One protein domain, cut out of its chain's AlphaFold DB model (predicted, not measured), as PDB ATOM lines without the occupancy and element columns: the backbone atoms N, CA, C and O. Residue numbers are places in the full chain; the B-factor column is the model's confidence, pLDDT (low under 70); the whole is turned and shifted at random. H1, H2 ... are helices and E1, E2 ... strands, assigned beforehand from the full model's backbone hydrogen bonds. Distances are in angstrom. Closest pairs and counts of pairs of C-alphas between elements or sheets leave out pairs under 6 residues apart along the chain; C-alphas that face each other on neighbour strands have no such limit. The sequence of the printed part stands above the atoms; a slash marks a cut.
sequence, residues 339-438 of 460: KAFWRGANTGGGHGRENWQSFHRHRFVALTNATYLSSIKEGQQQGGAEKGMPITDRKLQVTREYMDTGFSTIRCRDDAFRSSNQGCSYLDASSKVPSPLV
ATOM      1  N   LYS A 339     -34.616  -4.388 -32.185       93.81
ATOM      2  CA  LYS A 339     -35.505  -3.225 -32.229       93.81
ATOM      3  C   LYS A 339     -36.392  -3.286 -33.462       93.81
ATOM      4  O   LYS A 339     -35.912  -3.503 -34.571       93.81
ATOM      5  N   ALA A 340     -37.675  -3.007 -33.279       93.94
ATOM      6  CA  ALA A 340     -38.571  -2.699 -34.378       93.94
ATOM      7  C   ALA A 340     -38.219  -1.311 -34.926       93.94
ATOM      8  O   ALA A 340     -38.361  -0.296 -34.242       93.94
ATOM      9  N   PHE A 341     -37.729  -1.280 -36.163       93.88
ATOM     10  CA  PHE A 341     -37.259  -0.070 -36.822       93.88
ATOM     11  C   PHE A 341     -38.251   0.402 -37.884       93.88
ATOM     12  O   PHE A 341     -38.718  -0.389 -38.704       93.88
ATOM     13  N   TRP A 342     -38.523   1.706 -37.925       94.81
ATOM     14  CA  TRP A 342     -39.269   2.313 -39.024       94.81
ATOM     15  C   TRP A 342     -38.777   3.722 -39.336       94.81
ATOM     16  O   TRP A 342     -38.619   4.560 -38.442       94.81
ATOM     17  N   ARG A 343     -38.591   3.995 -40.628       93.00
ATOM     18  CA  ARG A 343     -38.356   5.326 -41.183       93.00
ATOM     19  C   ARG A 343     -39.135   5.470 -42.476       93.00
ATOM     20  O   ARG A 343     -39.117   4.579 -43.319       93.00
ATOM     21  N   GLY A 344     -39.790   6.605 -42.646       90.38
ATOM     22  CA  GLY A 344     -40.479   6.910 -43.888       90.38
ATOM     23  C   GLY A 344     -41.045   8.315 -43.905       90.38
ATOM     24  O   GLY A 344     -40.977   9.042 -42.914       90.38
ATOM     25  N   ALA A 345     -41.618   8.683 -45.047       88.38
ATOM     26  CA  ALA A 345     -42.402   9.900 -45.163       88.38
ATOM     27  C   ALA A 345     -43.820   9.716 -44.597       88.38
ATOM     28  O   ALA A 345     -44.316   8.598 -44.458       88.38
ATOM     29  N   ASN A 346     -44.517  10.809 -44.335       87.31
ATOM     30  CA  ASN A 346     -45.933  10.861 -43.954       87.31
ATOM     31  C   ASN A 346     -46.901  10.669 -45.145       87.31
ATOM     32  O   ASN A 346     -47.919  11.347 -45.248       87.31
ATOM     33  N   THR A 347     -46.604   9.744 -46.066       86.81
ATOM     34  CA  THR A 347     -47.532   9.400 -47.160       86.81
ATOM     35  C   THR A 347     -48.699   8.534 -46.663       86.81
ATOM     36  O   THR A 347     -48.636   7.945 -45.584       86.81
ATOM     37  N   GLY A 348     -49.775   8.449 -47.452       81.00
ATOM     38  CA  GLY A 348     -50.983   7.677 -47.115       81.00
ATOM     39  C   GLY A 348     -52.298   8.450 -47.254       81.00
ATOM     40  O   GLY A 348     -53.354   7.871 -47.035       81.00
ATOM     41  N   GLY A 349     -52.230   9.733 -47.620       81.88
ATOM     42  CA  GLY A 349     -53.354  10.607 -47.961       81.88
ATOM     43  C   GLY A 349     -53.047  12.067 -47.601       81.88
ATOM     44  O   GLY A 349     -51.981  12.372 -47.053       81.88
ATOM     45  N   GLY A 350     -53.964  12.973 -47.929       79.25
ATOM     46  CA  GLY A 350     -53.851  14.392 -47.614       79.25
ATOM     47  C   GLY A 350     -54.149  14.647 -46.141       79.25
ATOM     48  O   GLY A 350     -55.205  14.280 -45.648       79.25
ATOM     49  N   HIS A 351     -53.240  15.298 -45.435       79.25
ATOM     50  CA  HIS A 351     -53.350  15.520 -43.998       79.25
ATOM     51  C   HIS A 351     -53.046  16.983 -43.669       79.25
ATOM     52  O   HIS A 351     -52.157  17.595 -44.262       79.25
ATOM     53  N   GLY A 352     -53.810  17.526 -42.730       75.62
ATOM     54  CA  GLY A 352     -53.774  18.912 -42.286       75.62
ATOM     55  C   GLY A 352     -54.154  19.021 -40.812       75.62
ATOM     56  O   GLY A 352     -54.286  18.007 -40.120       75.62
ATOM     57  N   ARG A 353     -54.343  20.254 -40.331       75.06
ATOM     58  CA  ARG A 353     -54.575  20.566 -38.908       75.06
ATOM     59  C   ARG A 353     -55.684  19.739 -38.262       75.06
ATOM     60  O   ARG A 353     -55.546  19.347 -37.109       75.06
ATOM     61  N   GLU A 354     -56.739  19.466 -39.012       74.56
ATOM     62  CA  GLU A 354     -57.962  18.851 -38.496       74.56
ATOM     63  C   GLU A 354     -57.918  17.319 -38.461       74.56
ATOM     64  O   GLU A 354     -58.663  16.703 -37.703       74.56
ATOM     65  N   ASN A 355     -57.067  16.684 -39.275       76.81
ATOM     66  CA  ASN A 355     -57.178  15.247 -39.533       76.81
ATOM     67  C   ASN A 355     -55.858  14.464 -39.468       76.81
ATOM     68  O   ASN A 355     -55.892  13.240 -39.587       76.81
ATOM     69  N   TRP A 356     -54.697  15.101 -39.280       80.81
ATOM     70  CA  TRP A 356     -53.402  14.405 -39.314       80.81
ATOM     71  C   TRP A 356     -53.294  13.277 -38.274       80.81
ATOM     72  O   TRP A 356     -52.671  12.246 -38.540       80.81
ATOM     73  N   GLN A 357     -53.961  13.413 -37.123       80.50
ATOM     74  CA  GLN A 357     -53.996  12.395 -36.065       80.50
ATOM     75  C   GLN A 357     -54.714  11.106 -36.502       80.50
ATOM     76  O   GLN A 357     -54.541  10.052 -35.893       80.50
ATOM     77  N   SER A 358     -55.507  11.166 -37.571       80.44
ATOM     78  CA  SER A 358     -56.246  10.037 -38.134       80.44
ATOM     79  C   SER A 358     -55.428   9.203 -39.126       80.44
ATOM     80  O   SER A 358     -55.921   8.202 -39.644       80.44
ATOM     81  N   PHE A 359     -54.167   9.556 -39.391       85.12
ATOM     82  CA  PHE A 359     -53.327   8.849 -40.360       85.12
ATOM     83  C   PHE A 359     -52.448   7.782 -39.707       85.12
ATOM     84  O   PHE A 359     -51.797   8.022 -38.690       85.12
ATOM     85  N   HIS A 360     -52.360   6.608 -40.349       88.38
ATOM     86  CA  HIS A 360     -51.635   5.436 -39.840       88.38
ATOM     87  C   HIS A 360     -50.215   5.750 -39.368       88.38
ATOM     88  O   HIS A 360     -49.844   5.379 -38.259       88.38
ATOM     89  N   ARG A 361     -49.426   6.441 -40.199       90.25
ATOM     90  CA  ARG A 361     -48.009   6.708 -39.914       90.25
ATOM     91  C   ARG A 361     -47.832   7.709 -38.777       90.25
ATOM     92  O   ARG A 361     -46.948   7.520 -37.951       90.25
ATOM     93  N   HIS A 362     -48.699   8.721 -38.698       87.19
ATOM     94  CA  HIS A 362     -48.696   9.680 -37.593       87.19
ATOM     95  C   HIS A 362     -49.019   8.991 -36.269       87.19
ATOM     96  O   HIS A 362     -48.244   9.114 -35.326       87.19
ATOM     97  N   ARG A 363     -50.090   8.187 -36.222       87.44
ATOM     98  CA  ARG A 363     -50.421   7.385 -35.035       87.44
ATOM     99  C   ARG A 363     -49.307   6.414 -34.674       87.44
ATOM    100  O   ARG A 363     -48.927   6.327 -33.515       87.44
ATOM    101  N   PHE A 364     -48.770   5.692 -35.657       89.62
ATOM    102  CA  PHE A 364     -47.722   4.705 -35.425       89.62
ATOM    103  C   PHE A 364     -46.484   5.344 -34.791       89.62
ATOM    104  O   PHE A 364     -46.061   4.895 -33.730       89.62
ATOM    105  N   VAL A 365     -45.954   6.424 -35.376       90.50
ATOM    106  CA  VAL A 365     -44.793   7.141 -34.823       90.50
ATOM    107  C   VAL A 365     -45.117   7.738 -33.455       90.50
ATOM    108  O   VAL A 365     -44.351   7.532 -32.522       90.50
ATOM    109  N   ALA A 366     -46.264   8.397 -33.284       86.69
ATOM    110  CA  ALA A 366     -46.658   8.966 -31.993       86.69
ATOM    111  C   ALA A 366     -46.749   7.906 -30.882       86.69
ATOM    112  O   ALA A 366     -46.350   8.144 -29.745       86.69
ATOM    113  N   LEU A 367     -47.220   6.700 -31.207       86.19
ATOM    114  CA  LEU A 367     -47.356   5.603 -30.250       86.19
ATOM    115  C   LEU A 367     -46.046   4.844 -29.981       86.19
ATOM    116  O   LEU A 367     -45.979   4.131 -28.979       86.19
ATOM    117  N   THR A 368     -45.031   4.986 -30.839       91.00
ATOM    118  CA  THR A 368     -43.791   4.182 -30.805       91.00
ATOM    119  C   THR A 368     -42.501   5.008 -30.795       91.00
ATOM    120  O   THR A 368     -41.410   4.442 -30.841       91.00
ATOM    121  N   ASN A 369     -42.590   6.332 -30.666       92.06
ATOM    122  CA  ASN A 369     -41.435   7.201 -30.484       92.06
ATOM    123  C   ASN A 369     -41.292   7.590 -29.007       92.06
ATOM    124  O   ASN A 369     -42.090   8.348 -28.457       92.06
ATOM    125  N   ALA A 370     -40.253   7.071 -28.355       91.75
ATOM    126  CA  ALA A 370     -40.037   7.291 -26.930       91.75
ATOM    127  C   ALA A 370     -39.768   8.755 -26.564       91.75
ATOM    128  O   ALA A 370     -40.159   9.184 -25.479       91.75
ATOM    129  N   THR A 371     -39.106   9.508 -27.444       90.19
ATOM    130  CA  THR A 371     -38.794  10.926 -27.207       90.19
ATOM    131  C   THR A 371     -40.084  11.736 -27.194       90.19
ATOM    132  O   THR A 371     -40.343  12.445 -26.228       90.19
ATOM    133  N   TYR A 372     -40.937  11.529 -28.203       87.94
ATOM    134  CA  TYR A 372     -42.260  12.146 -28.284       87.94
ATOM    135  C   TYR A 372     -43.128  11.793 -27.070       87.94
ATOM    136  O   TYR A 372     -43.623  12.669 -26.377       87.94
ATOM    137  N   LEU A 373     -43.257  10.505 -26.737       88.44
ATOM    138  CA  LEU A 373     -44.067  10.091 -25.587       88.44
ATOM    139  C   LEU A 373     -43.563  10.682 -24.258       88.44
ATOM    140  O   LEU A 373     -44.370  10.962 -23.372       88.44
ATOM    141  N   SER A 374     -42.246  10.861 -24.105       90.44
ATOM    142  CA  SER A 374     -41.665  11.463 -22.895       90.44
ATOM    143  C   SER A 374     -42.028  12.945 -22.794       90.44
ATOM    144  O   SER A 374     -42.501  13.368 -21.744       90.44
ATOM    145  N   SER A 375     -41.923  13.706 -23.893       87.88
ATOM    146  CA  SER A 375     -42.276  15.132 -23.894       87.88
ATOM    147  C   SER A 375     -43.758  15.380 -23.605       87.88
ATOM    148  O   SER A 375     -44.093  16.361 -22.943       87.88
ATOM    149  N   ILE A 376     -44.653  14.483 -24.037       85.81
ATOM    150  CA  ILE A 376     -46.078  14.550 -23.670       85.81
ATOM    151  C   ILE A 376     -46.271  14.274 -22.177       85.81
ATOM    152  O   ILE A 376     -46.969  15.022 -21.496       85.81
ATOM    153  N   LYS A 377     -45.636  13.219 -21.643       87.00
ATOM    154  CA  LYS A 377     -45.748  12.868 -20.216       87.00
ATOM    155  C   LYS A 377     -45.227  13.983 -19.300       87.00
ATOM    156  O   LYS A 377     -45.779  14.189 -18.226       87.00
ATOM    157  N   GLU A 378     -44.192  14.696 -19.729       88.94
ATOM    158  CA  GLU A 378     -43.583  15.819 -19.003       88.94
ATOM    159  C   GLU A 378     -44.343  17.147 -19.178       88.94
ATOM    160  O   GLU A 378     -43.944  18.160 -18.608       88.94
ATOM    161  N   GLY A 379     -45.429  17.172 -19.960       83.50
ATOM    162  CA  GLY A 379     -46.220  18.382 -20.209       83.50
ATOM    163  C   GLY A 379     -45.536  19.412 -21.115       83.50
ATOM    164  O   GLY A 379     -46.003  20.541 -21.222       83.50
ATOM    165  N   GLN A 380     -44.443  19.037 -21.785       80.94
ATOM    166  CA  GLN A 380     -43.723  19.907 -22.723       80.94
ATOM    167  C   GLN A 380     -44.468  20.061 -24.055       80.94
ATOM    168  O   GLN A 380     -44.207  21.003 -24.804       80.94
ATOM    169  N   GLN A 381     -45.358  19.120 -24.381       73.69
ATOM    170  CA  GLN A 381     -46.110  19.076 -25.634       73.69
ATOM    171  C   GLN A 381     -47.537  18.574 -25.424       73.69
ATOM    172  O   GLN A 381     -47.818  17.862 -24.458       73.69
ATOM    173  N   GLN A 382     -48.437  18.938 -26.341       69.12
ATOM    174  CA  GLN A 382     -49.822  18.483 -26.305       69.12
ATOM    175  C   GLN A 382     -49.981  17.162 -27.051       69.12
ATOM    176  O   GLN A 382     -49.504  16.986 -28.172       69.12
ATOM    177  N   GLY A 383     -50.670  16.220 -26.413       65.69
ATOM    178  CA  GLY A 383     -50.904  14.911 -26.996       65.69
ATOM    179  C   GLY A 383     -52.044  14.934 -27.998       65.69
ATOM    180  O   GLY A 383     -53.156  15.336 -27.657       65.69
ATOM    181  N   GLY A 384     -51.782  14.508 -29.233       61.94
ATOM    182  CA  GLY A 384     -52.752  14.605 -30.327       61.94
ATOM    183  C   GLY A 384     -53.043  13.276 -31.016       61.94
ATOM    184  O   GLY A 384     -54.201  12.939 -31.260       61.94
ATOM    185  N   ALA A 385     -52.008  12.506 -31.347       59.16
ATOM    186  CA  ALA A 385     -52.127  11.303 -32.177       59.16
ATOM    187  C   ALA A 385     -52.355  10.011 -31.375       59.16
ATOM    188  O   ALA A 385     -52.737   8.983 -31.928       59.16
ATOM    189  N   GLU A 386     -52.173  10.074 -30.064       61.34
ATOM    190  CA  GLU A 386     -52.341   9.005 -29.088       61.34
ATOM    191  C   GLU A 386     -53.757   8.939 -28.491       61.34
ATOM    192  O   GLU A 386     -53.959   8.168 -27.553       61.34
ATOM    193  N   LYS A 387     -54.705   9.742 -29.019       57.16
ATOM    194  CA  LYS A 387     -56.084   9.982 -28.531       57.16
ATOM    195  C   LYS A 387     -56.600   8.894 -27.574       57.16
ATOM    196  O   LYS A 387     -57.066   7.843 -28.007       57.16
ATOM    197  N   GLY A 388     -56.526   9.168 -26.270       55.38
ATOM    198  CA  GLY A 388     -57.125   8.332 -25.224       55.38
ATOM    199  C   GLY A 388     -56.284   7.151 -24.718       55.38
ATOM    200  O   GLY A 388     -56.784   6.375 -23.905       55.38
ATOM    201  N   MET A 389     -55.022   6.988 -25.143       64.62
ATOM    202  CA  MET A 389     -54.116   5.967 -24.594       64.62
ATOM    203  C   MET A 389     -53.179   6.550 -23.523       64.62
ATOM    204  O   MET A 389     -52.260   7.296 -23.873       64.62
ATOM    205  N   PRO A 390     -53.315   6.161 -22.238       74.75
ATOM    206  CA  PRO A 390     -52.424   6.631 -21.181       74.75
ATOM    207  C   PRO A 390     -50.951   6.312 -21.469       74.75
ATOM    208  O   PRO A 390     -50.597   5.190 -21.850       74.75
ATOM    209  N   ILE A 391     -50.074   7.292 -21.246       83.50
ATOM    210  CA  ILE A 391     -48.622   7.112 -21.349       83.50
ATOM    211  C   ILE A 391     -48.105   6.568 -20.015       83.50
ATOM    212  O   ILE A 391     -47.797   7.308 -19.084       83.50
ATOM    213  N   THR A 392     -48.035   5.242 -19.910       87.94
ATOM    214  CA  THR A 392     -47.515   4.555 -18.722       87.94
ATOM    215  C   THR A 392     -45.988   4.465 -18.748       87.94
ATOM    216  O   THR A 392     -45.372   4.476 -19.816       87.94
ATOM    217  N   ASP A 393     -45.360   4.308 -17.579       89.88
ATOM    218  CA  ASP A 393     -43.914   4.038 -17.497       89.88
ATOM    219  C   ASP A 393     -43.523   2.773 -18.257       89.88
ATOM    220  O   ASP A 393     -42.508   2.752 -18.948       89.88
ATOM    221  N   ARG A 394     -44.384   1.749 -18.228       87.69
ATOM    222  CA  ARG A 394     -44.167   0.521 -18.992       87.69
ATOM    223  C   ARG A 394     -44.153   0.773 -20.499       87.69
ATOM    224  O   ARG A 394     -43.280   0.244 -21.180       87.69
ATOM    225  N   LYS A 395     -45.084   1.580 -21.023       87.19
ATOM    226  CA  LYS A 395     -45.108   1.951 -22.447       87.19
ATOM    227  C   LYS A 395     -43.828   2.690 -22.826       87.19
ATOM    228  O   LYS A 395     -43.190   2.323 -23.804       87.19
ATOM    229  N   LEU A 396     -43.420   3.680 -22.032       91.19
ATOM    230  CA  LEU A 396     -42.177   4.416 -22.266       91.19
ATOM    231  C   LEU A 396     -40.948   3.506 -22.251       91.19
ATOM    232  O   LEU A 396     -40.114   3.608 -23.146       91.19
ATOM    233  N   GLN A 397     -40.852   2.605 -21.274       93.81
ATOM    234  CA  GLN A 397     -39.768   1.632 -21.185       93.81
ATOM    235  C   GLN A 397     -39.709   0.751 -22.440       93.81
ATOM    236  O   GLN A 397     -38.678   0.713 -23.107       93.81
ATOM    237  N   VAL A 398     -40.822   0.098 -22.800       91.19
ATOM    238  CA  VAL A 398     -40.889  -0.796 -23.968       91.19
ATOM    239  C   VAL A 398     -40.526  -0.048 -25.246       91.19
ATOM    240  O   VAL A 398     -39.741  -0.542 -26.050       91.19
ATOM    241  N   THR A 399     -41.045   1.165 -25.424       92.50
ATOM    242  CA  THR A 399     -40.741   1.975 -26.600       92.50
ATOM    243  C   THR A 399     -39.260   2.370 -26.658       92.50
ATOM    244  O   THR A 399     -38.668   2.319 -27.728       92.50
ATOM    245  N   ARG A 400     -38.618   2.719 -25.534       94.06
ATOM    246  CA  ARG A 400     -37.174   3.044 -25.501       94.06
ATOM    247  C   ARG A 400     -36.295   1.834 -25.822       94.06
ATOM    248  O   ARG A 400     -35.301   1.960 -26.544       94.06
ATOM    249  N   GLU A 401     -36.649   0.681 -25.267       95.62
ATOM    250  CA  GLU A 401     -35.864  -0.548 -25.379       95.62
ATOM    251  C   GLU A 401     -36.018  -1.207 -26.756       95.62
ATOM    252  O   GLU A 401     -35.015  -1.567 -27.371       95.62
ATOM    253  N   TYR A 402     -37.248  -1.304 -27.272       95.62
ATOM    254  CA  TYR A 402     -37.577  -2.169 -28.413       95.62
ATOM    255  C   TYR A 402     -38.051  -1.435 -29.667       95.62
ATOM    256  O   TYR A 402     -38.226  -2.085 -30.694       95.62
ATOM    257  N   MET A 403     -38.258  -0.116 -29.635       95.56
ATOM    258  CA  MET A 403     -38.728   0.640 -30.801       95.56
ATOM    259  C   MET A 403     -37.695   1.678 -31.236       95.56
ATOM    260  O   MET A 403     -37.063   2.356 -30.427       95.56
ATOM    261  N   ASP A 404     -37.541   1.815 -32.545       94.44
ATOM    262  CA  ASP A 404     -36.812   2.903 -33.174       94.44
ATOM    263  C   ASP A 404     -37.611   3.402 -34.382       94.44
ATOM    264  O   ASP A 404     -37.393   2.993 -35.525       94.44
ATOM    265  N   THR A 405     -38.570   4.291 -34.126       94.31
ATOM    266  CA  THR A 405     -39.483   4.802 -35.151       94.31
ATOM    267  C   THR A 405     -39.434   6.323 -35.250       94.31
ATOM    268  O   THR A 405     -39.309   7.057 -34.266       94.31
ATOM    269  N   GLY A 406     -39.538   6.821 -36.476       92.25
ATOM    270  CA  GLY A 406     -39.570   8.251 -36.739       92.25
ATOM    271  C   GLY A 406     -39.785   8.548 -38.211       92.25
ATOM    272  O   GLY A 406     -39.581   7.693 -39.072       92.25
ATOM    273  N   PHE A 407     -40.187   9.772 -38.520       89.88
ATOM    274  CA  PHE A 407     -40.243  10.209 -39.907       89.88
ATOM    275  C   PHE A 407     -38.831  10.499 -40.425       89.88
ATOM    276  O   PHE A 407     -38.052  11.182 -39.767       89.88
ATOM    277  N   SER A 408     -38.500   9.998 -41.618       89.56
ATOM    278  CA  SER A 408     -37.294  10.424 -42.344       89.56
ATOM    279  C   SER A 408     -37.516  11.746 -43.071       89.56
ATOM    280  O   SER A 408     -36.579  12.481 -43.368       89.56
ATOM    281  N   THR A 409     -38.768  12.040 -43.410       85.00
ATOM    282  CA  THR A 409     -39.186  13.275 -44.068       85.00
ATOM    283  C   THR A 409     -40.632  13.551 -43.692       85.00
ATOM    284  O   THR A 409     -41.449  12.636 -43.658       85.00
ATOM    285  N   ILE A 410     -40.970  14.810 -43.453       82.38
ATOM    286  CA  ILE A 410     -42.359  15.237 -43.305       82.38
ATOM    287  C   ILE A 410     -42.640  16.216 -44.421       82.38
ATOM    288  O   ILE A 410     -41.965  17.233 -44.552       82.38
ATOM    289  N   ARG A 411     -43.610  15.862 -45.256       76.75
ATOM    290  CA  ARG A 411     -44.090  16.699 -46.343       76.75
ATOM    291  C   ARG A 411     -45.414  17.298 -45.926       76.75
ATOM    292  O   ARG A 411     -46.380  16.572 -45.713       76.75
ATOM    293  N   CYS A 412     -45.428  18.614 -45.833       73.56
ATOM    294  CA  CYS A 412     -46.610  19.394 -45.533       73.56
ATOM    295  C   CYS A 412     -47.179  19.860 -46.870       73.56
ATOM    296  O   CYS A 412     -46.455  20.403 -47.705       73.56
ATOM    297  N   ARG A 413     -48.454  19.584 -47.117       65.50
ATOM    298  CA  ARG A 413     -49.181  20.175 -48.241       65.50
ATOM    299  C   ARG A 413     -50.164  21.159 -47.637       65.50
ATOM    300  O   ARG A 413     -50.806  20.817 -46.645       65.50
ATOM    301  N   ASP A 414     -50.223  22.368 -48.178       55.12
ATOM    302  CA  ASP A 414     -51.325  23.259 -47.843       55.12
ATOM    303  C   ASP A 414     -52.638  22.687 -48.402       55.12
ATOM    304  O   ASP A 414     -52.648  21.729 -49.190       55.12
ATOM    305  N   ASP A 415     -53.765  23.255 -47.977       46.25
ATOM    306  CA  ASP A 415     -55.098  22.777 -48.358       46.25
ATOM    307  C   ASP A 415     -55.346  22.817 -49.882       46.25
ATOM    308  O   ASP A 415     -56.272  22.165 -50.368       46.25
ATOM    309  N   ALA A 416     -54.466  23.485 -50.642       45.12
ATOM    310  CA  ALA A 416     -54.478  23.613 -52.096       45.12
ATOM    311  C   ALA A 416     -53.496  22.674 -52.831       45.12
ATOM    312  O   ALA A 416     -53.268  22.853 -54.028       45.12
ATOM    313  N   PHE A 417     -52.905  21.678 -52.154       49.00
ATOM    314  CA  PHE A 417     -51.911  20.751 -52.723       49.00
ATOM    315  C   PHE A 417     -50.648  21.423 -53.286       49.00
ATOM    316  O   PHE A 417     -49.852  20.761 -53.960       49.00
ATOM    317  N   ARG A 418     -50.401  22.701 -52.983       44.16
ATOM    318  CA  ARG A 418     -49.158  23.364 -53.365       44.16
ATOM    319  C   ARG A 418     -48.066  22.867 -52.424       44.16
ATOM    320  O   ARG A 418     -48.245  22.737 -51.211       44.16
ATOM    321  N   SER A 419     -46.926  22.496 -52.998       45.16
ATOM    322  CA  SER A 419     -45.763  22.077 -52.223       45.16
ATOM    323  C   SER A 419     -45.249  23.270 -51.426       45.16
ATOM    324  O   SER A 419     -44.561  24.135 -51.964       45.16
ATOM    325  N   SER A 420     -45.584  23.317 -50.144       47.03
ATOM    326  CA  SER A 420     -44.989  24.255 -49.212       47.03
ATOM    327  C   SER A 420     -43.828  23.551 -48.518       47.03
ATOM    328  O   SER A 420     -44.022  22.634 -47.725       47.03
ATOM    329  N   ASN A 421     -42.598  23.983 -48.807       48.91
ATOM    330  CA  ASN A 421     -41.415  23.614 -48.017       48.91
ATOM    331  C   ASN A 421     -41.421  24.276 -46.619       48.91
ATOM    332  O   ASN A 421     -40.407  24.250 -45.923       48.91
ATOM    333  N   GLN A 422     -42.530  24.895 -46.193       55.22
ATOM    334  CA  GLN A 422     -42.674  25.416 -44.839       55.22
ATOM    335  C   GLN A 422     -43.036  24.272 -43.884       55.22
ATOM    336  O   GLN A 422     -43.772  23.348 -44.231       55.22
ATOM    337  N   GLY A 423     -42.494  24.317 -42.664       61.81
ATOM    338  CA  GLY A 423     -42.793  23.318 -41.639       61.81
ATOM    339  C   GLY A 423     -44.298  23.210 -41.371       61.81
ATOM    340  O   GLY A 423     -45.017  24.205 -41.430       61.81
ATOM    341  N   CYS A 424     -44.774  22.003 -41.058       70.31
ATOM    342  CA  CYS A 424     -46.197  21.748 -40.826       70.31
ATOM    343  C   CYS A 424     -46.650  22.551 -39.605       70.31
ATOM    344  O   CYS A 424     -46.283  22.215 -38.481       70.31
ATOM    345  N   SER A 425     -47.456  23.591 -39.812       66.25
ATOM    346  CA  SER A 425     -47.964  24.470 -38.746       66.25
ATOM    347  C   SER A 425     -48.862  23.754 -37.731       66.25
ATOM    348  O   SER A 425     -49.150  24.292 -36.665       66.25
ATOM    349  N   TYR A 426     -49.317  22.549 -38.072       66.44
ATOM    350  CA  TYR A 426     -50.138  21.681 -37.236       66.44
ATOM    351  C   TYR A 426     -49.360  20.568 -36.523       66.44
ATOM    352  O   TYR A 426     -49.972  19.782 -35.805       66.44
ATOM    353  N   LEU A 427     -48.046  20.465 -36.744       71.38
ATOM    354  CA  LEU A 427     -47.192  19.507 -36.047       71.38
ATOM    355  C   LEU A 427     -46.315  20.234 -35.026       71.38
ATOM    356  O   LEU A 427     -45.677  21.241 -35.344       71.38
ATOM    357  N   ASP A 428     -46.235  19.673 -33.824       63.22
ATOM    358  CA  ASP A 428     -45.385  20.190 -32.753       63.22
ATOM    359  C   ASP A 428     -43.891  20.089 -33.100       63.22
ATOM    360  O   ASP A 428     -43.463  19.323 -33.968       63.22
ATOM    361  N   ALA A 429     -43.054  20.858 -32.396       56.44
ATOM    362  CA  ALA A 429     -41.627  20.993 -32.697       56.44
ATOM    363  C   ALA A 429     -40.831  19.667 -32.688       56.44
ATOM    364  O   ALA A 429     -39.865  19.561 -33.437       56.44
ATOM    365  N   SER A 430     -41.239  18.656 -31.910       53.69
ATOM    366  CA  SER A 430     -40.606  17.314 -31.882       53.69
ATOM    367  C   SER A 430     -41.113  16.376 -32.979       53.69
ATOM    368  O   SER A 430     -40.453  15.393 -33.306       53.69
ATOM    369  N   SER A 431     -42.297  16.664 -33.528       51.25
ATOM    370  CA  SER A 431     -42.833  15.938 -34.671       51.25
ATOM    371  C   SER A 431     -42.102  16.345 -35.938       51.25
ATOM    372  O   SER A 431     -42.143  15.595 -36.898       51.25
ATOM    373  N   LYS A 432     -41.403  17.487 -35.959       52.72
ATOM    374  CA  LYS A 432     -40.508  17.863 -37.055       52.72
ATOM    375  C   LYS A 432     -39.347  16.873 -37.121       52.72
ATOM    376  O   LYS A 432     -38.757  16.515 -36.108       52.72
ATOM    377  N   VAL A 433     -39.009  16.445 -38.335       46.84
ATOM    378  CA  VAL A 433     -37.797  15.654 -38.571       46.84
ATOM    379  C   VAL A 433     -36.615  16.470 -38.042       46.84
ATOM    380  O   VAL A 433     -36.499  17.637 -38.434       46.84
ATOM    381  N   PRO A 434     -35.754  15.918 -37.165       38.66
ATOM    382  CA  PRO A 434     -34.495  16.570 -36.836       38.66
ATOM    383  C   PRO A 434     -33.799  16.916 -38.152       38.66
ATOM    384  O   PRO A 434     -33.712  16.051 -39.027       38.66
ATOM    385  N   SER A 435     -33.353  18.163 -38.331       32.03
ATOM    386  CA  SER A 435     -32.564  18.555 -39.505       32.03
ATOM    387  C   SER A 435     -31.520  17.472 -39.794       32.03
ATOM    388  O   SER A 435     -30.958  16.938 -38.835       32.03
ATOM    389  N   PRO A 436     -31.293  17.087 -41.062       28.48
ATOM    390  CA  PRO A 436     -30.534  15.889 -41.376       28.48
ATOM    391  C   PRO A 436     -29.104  16.018 -40.848       28.48
ATOM    392  O   PRO A 436     -28.219  16.525 -41.524       28.48
ATOM    393  N   LEU A 437     -28.849  15.484 -39.654       27.31
ATOM    394  CA  LEU A 437     -27.522  15.063 -39.228       27.31
ATOM    395  C   LEU A 437     -27.218  13.726 -39.908       27.31
ATOM    396  O   LEU A 437     -26.971  12.703 -39.274       27.31
ATOM    397  N   VAL A 438     -27.214  13.738 -41.240       29.95
ATOM    398  CA  VAL A 438     -26.452  12.762 -42.012       29.95
ATOM    399  C   VAL A 438     -25.000  13.226 -41.936       29.95
ATOM    400  O   VAL A 438     -24.567  13.983 -42.791       29.95
TER     401      VAL A 438
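This is residues 339 to 438 of the 460 residues of an uncharacterized protein of Cercospora beticola (UniProt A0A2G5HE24). Two parallel strands, E1 and E2, lie side by side as a narrow ribbon, with helix H1 packed on it; a short helical hairpin of H2 and H3 sits toward the end where the strands begin, and H3 leads straight into E2. Past the other end of the ribbon the loops of residues 346 to 359 and 410 to 424 spread out, and the last stretch then folds back before its final residues, 435 to 438, run outward. The printed part has 100 residues with three named helices and two named strands, in the order E1, H1, H2, H3, E2; the class is mixed, helices and strands, with under half of the residues in named elements. The whole is compact, with a radius of gyration of the C-alphas of 13.5 A and spans of 42 by 32 by 23 A.

E1, residues 340 to 345, and E2, residues 403 to 409, are parallel neighbours at 12 degrees, with N 404 and O 340 at 2.8 A and N 408 and O 344 at 3.0 A, both within hydrogen-bond range. H1, residues 360 to 368, and E1 are near each other, with 11 pairs of C-alphas within 10 A. The closest C-alphas of H1 and E2, those of Val 365 and Gly 406, are 5.7 A apart. H2, residues 370 to 377, and H1 only just touch, and only at the corner by their link, with 3 pairs of C-alphas within 8 A; the closest are those of Ala 366 and Tyr 372, at 6.6 A, and the lines are about perpendicular at 80 degrees. H2 and E1 are apart. H3, residues 393 to 402, touches H2 in a helical hairpin, opposite ways at a shallow tilt of 14 degrees; their closest C-alphas, those of Ala 370 and Arg 400, are 5.3 A apart. H1 and H3 are close but not clearly touching, with the C-alphas of Thr 368 and Thr 399 closest at 5.6 A. E1, H1, H2, H3 and E2 form a strand-helix-strand unit, two parallel neighbour strands with helices between them along the chain. In H1, H2 and H3 every O i to N i+4 pair is within hydrogen-bond range.

E1 begins with C-alpha 340 at (-38.571, -2.699, -34.378) and is 17.0 A long from first to last C-alpha. H1 measures 12.0 A, H2 10.4 A and H3 14.1 A, with C-alpha 393 at (-43.914, 4.038, -17.497). E2 measures 18.3 A and ends with C-alpha 409 at (-39.186, 13.275, -44.068).

The C-alphas farthest apart, those of Arg 394 and Ala 416, are 41.7 A apart. The printed part has no cut. The links E1 to H1 and H2 to H3 are long, with 14 and 15 residues; H1 to H2 and H3 to E2 are tight. Residues 410 to 438 hold no named element. The mean pLDDT of the printed part is 75.5, and the model's confidence is under 70 at residues 382 to 389, 413 to 423, 425 to 426 and 428 to 438.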